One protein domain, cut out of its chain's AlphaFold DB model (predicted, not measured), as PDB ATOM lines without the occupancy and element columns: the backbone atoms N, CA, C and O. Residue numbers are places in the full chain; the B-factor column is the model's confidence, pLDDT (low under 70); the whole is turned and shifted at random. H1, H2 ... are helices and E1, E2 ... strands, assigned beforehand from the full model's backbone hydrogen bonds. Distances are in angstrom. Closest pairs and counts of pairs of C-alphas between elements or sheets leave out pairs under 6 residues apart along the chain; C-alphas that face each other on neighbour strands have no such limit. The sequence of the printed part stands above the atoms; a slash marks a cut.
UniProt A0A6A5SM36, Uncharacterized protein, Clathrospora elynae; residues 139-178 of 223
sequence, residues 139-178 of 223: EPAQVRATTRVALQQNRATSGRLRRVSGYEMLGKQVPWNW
ATOM      1  N   GLU A 139     -16.859 -20.929  -7.244       90.06
ATOM      2  CA  GLU A 139     -15.636 -20.130  -7.276       90.06
ATOM      3  C   GLU A 139     -15.555 -19.184  -6.052       90.06
ATOM      4  O   GLU A 139     -16.536 -18.500  -5.727       90.06
ATOM      5  N   PRO A 140     -14.392 -19.064  -5.382       85.50
ATOM      6  CA  PRO A 140     -14.245 -18.196  -4.212       85.50
ATOM      7  C   PRO A 140     -14.626 -16.725  -4.443       85.50
ATOM      8  O   PRO A 140     -15.087 -16.065  -3.507       85.50
ATOM      9  N   ALA A 141     -14.454 -16.191  -5.659       87.50
ATOM     10  CA  ALA A 141     -14.802 -14.805  -5.974       87.50
ATOM     11  C   ALA A 141     -16.313 -14.544  -5.838       87.50
ATOM     12  O   ALA A 141     -16.721 -13.553  -5.223       87.50
ATOM     13  N   GLN A 142     -17.141 -15.477  -6.311       81.38
ATOM     14  CA  GLN A 142     -18.602 -15.392  -6.228       81.38
ATOM     15  C   GLN A 142     -19.093 -15.469  -4.776       81.38
ATOM     16  O   GLN A 142     -19.969 -14.703  -4.364       81.38
ATOM     17  N   VAL A 143     -18.478 -16.327  -3.954       83.75
ATOM     18  CA  VAL A 143     -18.795 -16.429  -2.518       83.75
ATOM     19  C   VAL A 143     -18.457 -15.124  -1.788       83.75
ATOM     20  O   VAL A 143     -19.233 -14.646  -0.958       83.75
ATOM     21  N   ARG A 144     -17.323 -14.495  -2.115       84.50
ATOM     22  CA  ARG A 144     -16.919 -13.217  -1.505       84.50
ATOM     23  C   ARG A 144     -17.859 -12.073  -1.883       84.50
ATOM     24  O   ARG A 144     -18.213 -11.281  -1.009       84.50
ATOM     25  N   ALA A 145     -18.277 -11.994  -3.147       83.19
ATOM     26  CA  ALA A 145     -19.208 -10.969  -3.616       83.19
ATOM     27  C   ALA A 145     -20.586 -11.105  -2.946       83.19
ATOM     28  O   ALA A 145     -21.084 -10.145  -2.356       83.19
ATOM     29  N   THR A 146     -21.155 -12.314  -2.947       82.19
ATOM     30  CA  THR A 146     -22.456 -12.602  -2.312       82.19
ATOM     31  C   THR A 146     -22.430 -12.350  -0.804       82.19
ATOM     32  O   THR A 146     -23.320 -11.688  -0.269       82.19
ATOM     33  N   THR A 147     -21.365 -12.779  -0.121       82.81
ATOM     34  CA  THR A 147     -21.185 -12.529   1.317       82.81
ATOM     35  C   THR A 147     -21.067 -11.034   1.618       82.81
ATOM     36  O   THR A 147     -21.668 -10.550   2.576       82.81
ATOM     37  N   ARG A 148     -20.334 -10.266   0.796       82.62
ATOM     38  CA  ARG A 148     -20.198  -8.810   0.974       82.62
ATOM     39  C   ARG A 148     -21.554  -8.106   0.880       82.62
ATOM     40  O   ARG A 148     -21.846  -7.276   1.739       82.62
ATOM     41  N   VAL A 149     -22.383  -8.471  -0.096       79.62
ATOM     42  CA  VAL A 149     -23.740  -7.921  -0.254       79.62
ATOM     43  C   VAL A 149     -24.626  -8.291   0.940       79.62
ATOM     44  O   VAL A 149     -25.261  -7.415   1.526       79.62
ATOM     45  N   ALA A 150     -24.608  -9.553   1.379       73.94
ATOM     46  CA  ALA A 150     -25.390 -10.002   2.535       73.94
ATOM     47  C   ALA A 150     -24.993  -9.283   3.840       73.94
ATOM     48  O   ALA A 150     -25.844  -8.958   4.673       73.94
ATOM     49  N   LEU A 151     -23.699  -9.000   4.022       74.50
ATOM     50  CA  LEU A 151     -23.203  -8.239   5.170       74.50
ATOM     51  C   LEU A 151     -23.581  -6.754   5.090       74.50
ATOM     52  O   LEU A 151     -23.917  -6.160   6.115       74.50
ATOM     53  N   GLN A 152     -23.561  -6.154   3.898       77.19
ATOM     54  CA  GLN A 152     -24.010  -4.773   3.698       77.19
ATOM     55  C   GLN A 152     -25.513  -4.621   3.971       77.19
ATOM     56  O   GLN A 152     -25.905  -3.693   4.675       77.19
ATOM     57  N   GLN A 153     -26.339  -5.573   3.525       69.75
ATOM     58  CA  GLN A 153     -27.780  -5.584   3.806       69.75
ATOM     59  C   GLN A 153     -28.086  -5.742   5.304       69.75
ATOM     60  O   GLN A 153     -28.979  -5.080   5.831       69.75
ATOM     61  N   ASN A 154     -27.312  -6.558   6.029       62.50
ATOM     62  CA  ASN A 154     -27.511  -6.739   7.471       62.50
ATOM     63  C   ASN A 154     -27.073  -5.530   8.313       62.50
ATOM     64  O   ASN A 154     -27.648  -5.297   9.381       62.50
ATOM     65  N   ARG A 155     -26.105  -4.727   7.843       60.81
ATOM     66  CA  ARG A 155     -25.638  -3.526   8.563       60.81
ATOM     67  C   ARG A 155     -26.730  -2.474   8.763       60.81
ATOM     68  O   ARG A 155     -26.720  -1.804   9.791       60.81
ATOM     69  N   ALA A 156     -27.703  -2.383   7.856       56.44
ATOM     70  CA  ALA A 156     -28.846  -1.472   7.988       56.44
ATOM     71  C   ALA A 156     -29.824  -1.879   9.109       56.44
ATOM     72  O   ALA A 156     -30.743  -1.140   9.462       56.44
ATOM     73  N   THR A 157     -29.639  -3.061   9.704       54.94
ATOM     74  CA  THR A 157     -30.467  -3.562  10.796       54.94
ATOM     75  C   THR A 157     -29.659  -3.755  12.068       54.94
ATOM     76  O   THR A 157     -29.748  -4.797  12.710       54.94
ATOM     77  N   SER A 158     -28.918  -2.725  12.487       55.22
ATOM     78  CA  SER A 158     -28.374  -2.613  13.848       55.22
ATOM     79  C   SER A 158     -29.503  -2.456  14.884       55.22
ATOM     80  O   SER A 158     -29.582  -1.509  15.662       55.22
ATOM     81  N   GLY A 159     -30.438  -3.406  14.894       59.28
ATOM     82  CA  GLY A 159     -31.390  -3.573  15.968       59.28
ATOM     83  C   GLY A 159     -30.603  -3.869  17.231       59.28
ATOM     84  O   GLY A 159     -29.824  -4.821  17.271       59.28
ATOM     85  N   ARG A 160     -30.809  -3.029  18.244       72.06
ATOM     86  CA  ARG A 160     -30.311  -3.192  19.609       72.06
ATOM     87  C   ARG A 160     -30.337  -4.675  20.002       72.06
ATOM     88  O   ARG A 160     -31.397  -5.306  19.966       72.06
ATOM     89  N   LEU A 161     -29.168  -5.228  20.327       77.06
ATOM     90  CA  LEU A 161     -29.059  -6.584  20.859       77.06
ATOM     91  C   LEU A 161     -29.918  -6.674  22.128       77.06
ATOM     92  O   LEU A 161     -29.883  -5.783  22.981       77.06
ATOM     93  N   ARG A 162     -30.729  -7.724  22.233       71.19
ATOM     94  CA  ARG A 162     -31.553  -8.034  23.404       71.19
ATOM     95  C   ARG A 162     -30.957  -9.262  24.076       71.19
ATOM     96  O   ARG A 162     -30.668 -10.249  23.404       71.19
ATOM     97  N   ARG A 163     -30.773  -9.209  25.394       75.12
ATOM     98  CA  ARG A 163     -30.391 -10.392  26.169       75.12
ATOM     99  C   ARG A 163     -31.617 -11.250  26.444       75.12
ATOM    100  O   ARG A 163     -32.600 -10.750  26.981       75.12
ATOM    101  N   VAL A 164     -31.535 -12.531  26.108       74.12
ATOM    102  CA  VAL A 164     -32.546 -13.547  26.423       74.12
ATOM    103  C   VAL A 164     -31.821 -14.760  26.993       74.12
ATOM    104  O   VAL A 164     -30.911 -15.292  26.360       74.12
ATOM    105  N   SER A 165     -32.205 -15.186  28.197       75.50
ATOM    106  CA  SER A 165     -31.635 -16.364  28.873       75.50
ATOM    107  C   SER A 165     -30.100 -16.361  28.961       75.50
ATOM    108  O   SER A 165     -29.467 -17.405  28.857       75.50
ATOM    109  N   GLY A 166     -29.491 -15.180  29.114       76.25
ATOM    110  CA  GLY A 166     -28.035 -15.018  29.208       76.25
ATOM    111  C   GLY A 166     -27.293 -14.854  27.876       76.25
ATOM    112  O   GLY A 166     -26.099 -14.572  27.899       76.25
ATOM    113  N   TYR A 167     -27.977 -14.945  26.731       70.81
ATOM    114  CA  TYR A 167     -27.379 -14.786  25.400       70.81
ATOM    115  C   TYR A 167     -27.828 -13.489  24.728       70.81
ATOM    116  O   TYR A 167     -28.961 -13.044  24.909       70.81
ATOM    117  N   GLU A 168     -26.950 -12.884  23.931       76.44
ATOM    118  CA  GLU A 168     -27.255 -11.685  23.148       76.44
ATOM    119  C   GLU A 168     -27.828 -12.081  21.786       76.44
ATOM    120  O   GLU A 168     -27.165 -12.729  20.980       76.44
ATOM    121  N   MET A 169     -29.082 -11.702  21.540       77.62
ATOM    122  CA  MET A 169     -29.786 -11.960  20.288       77.62
ATOM    123  C   MET A 169     -30.143 -10.649  19.589       77.62
ATOM    124  O   MET A 169     -30.413  -9.633  20.229       77.62
ATOM    125  N   LEU A 170     -30.186 -10.661  18.258       75.38
ATOM    126  CA  LEU A 170     -30.656  -9.519  17.474       75.38
ATOM    127  C   LEU A 170     -32.118  -9.230  17.824       75.38
ATOM    128  O   LEU A 170     -32.978 -10.094  17.664       75.38
ATOM    129  N   GLY A 171     -32.421  -8.005  18.265       67.94
ATOM    130  CA  GLY A 171     -33.754  -7.656  18.762       67.94
ATOM    131  C   GLY A 171     -34.897  -7.869  17.763       67.94
ATOM    132  O   GLY A 171     -36.037  -8.017  18.187       67.94
ATOM    133  N   LYS A 172     -34.593  -7.936  16.458       68.00
ATOM    134  CA  LYS A 172     -35.553  -8.234  15.381       68.00
ATOM    135  C   LYS A 172     -35.889  -9.727  15.238       68.00
ATOM    136  O   LYS A 172     -36.913 -10.051  14.652       68.00
ATOM    137  N   GLN A 173     -35.039 -10.625  15.740       65.25
ATOM    138  CA  GLN A 173     -35.246 -12.081  15.697       65.25
ATOM    139  C   GLN A 173     -35.914 -12.627  16.961       65.25
ATOM    140  O   GLN A 173     -36.367 -13.769  16.966       65.25
ATOM    141  N   VAL A 174     -35.977 -11.829  18.027       65.88
ATOM    142  CA  VAL A 174     -36.643 -12.212  19.269       65.88
ATOM    143  C   VAL A 174     -38.131 -11.889  19.131       65.88
ATOM    144  O   VAL A 174     -38.468 -10.709  19.003       65.88
ATOM    145  N   PRO A 175     -39.028 -12.895  19.152       70.62
ATOM    146  CA  PRO A 175     -40.464 -12.655  19.157       70.62
ATOM    147  C   PRO A 175     -40.827 -11.672  20.273       70.62
ATOM    148  O   PRO A 175     -40.335 -11.787  21.392       70.62
ATOM    149  N   TRP A 176     -41.689 -10.703  19.980       62.91
ATOM    150  CA  TRP A 176     -42.099  -9.637  20.910       62.91
ATOM    151  C   TRP A 176     -42.636 -10.141  22.257       62.91
ATOM    152  O   TRP A 176     -42.608  -9.392  23.224       62.91
ATOM    153  N   ASN A 177     -43.090 -11.395  22.322       62.12
ATOM    154  CA  ASN A 177     -43.621 -12.038  23.523       62.12
ATOM    155  C   ASN A 177     -42.582 -12.836  24.325       62.12
ATOM    156  O   ASN A 177     -42.949 -13.541  25.261       62.12
ATOM    157  N   TRP A 178     -41.309 -12.813  23.935       66.19
ATOM    158  CA  TRP A 178     -40.250 -13.325  24.793       66.19
ATOM    159  C   TRP A 178     -39.952 -12.244  25.817       66.19
ATOM    160  O   TRP A 178     -39.197 -11.305  25.543       66.19
TER     161      TRP A 178
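Overview. This is residues 139 to 178 of the 223 residues of an uncharacterized protein of Clathrospora elynae (UniProt A0A6A5SM36). A small hairpin of two short strands, E1 and E2, makes a head at one end of a rod, and a single free-standing helix, H1, makes the long arm that reaches away from it. A tail of residues 171 to 178, with no named element, follows the hairpin. The printed part has 40 residues with one named helix and two named strands, in the order H1, E1, E2; the sheet, E1 - E2, is antiparallel and the class is mixed, helices and strands. The whole is extended, with a radius of gyration of the C-alphas of 14.2 A, and spans 41 by 18 by 13 A.

Arrangement. E1, residues 161 to 164, and E2, residues 167 to 170, are antiparallel neighbours and form a hairpin, with 137 degrees between their directions. The C-alphas of Arg 163 and Glu 168 face each other at 4.5 A. N 162 and O 169 are within hydrogen-bond range at 2.8 A, and so are N 167 and O 164 at 3.0 A. H1, residues 140 to 155, is apart from E2. In H1 every O i to N i+4 pair is within hydrogen-bond range.

Along the chain. E1 begins at C-alpha 161, at (-29.059, -6.584, 20.859), and measures 9.6 A from first to last C-alpha. E2 measures 10.1 A and ends at C-alpha 170, at (-30.656, -9.519, 17.474). H1 measures 22.5 A and begins at C-alpha 140, at (-14.245, -18.196, -4.212).

Size, cuts and confidence. The C-alphas of Glu 139 and Asn 177 are the two farthest apart, 42.4 A. Residues 139 to 156, of which 140 to 155 belong to H1, stand free. The links from H1 to E1 and from E1 to E2 are tight, and the printed part has no cut. The mean pLDDT of the printed part is 73.0; residues 153 to 159, 171 to 174 and 176 to 178 are under 70.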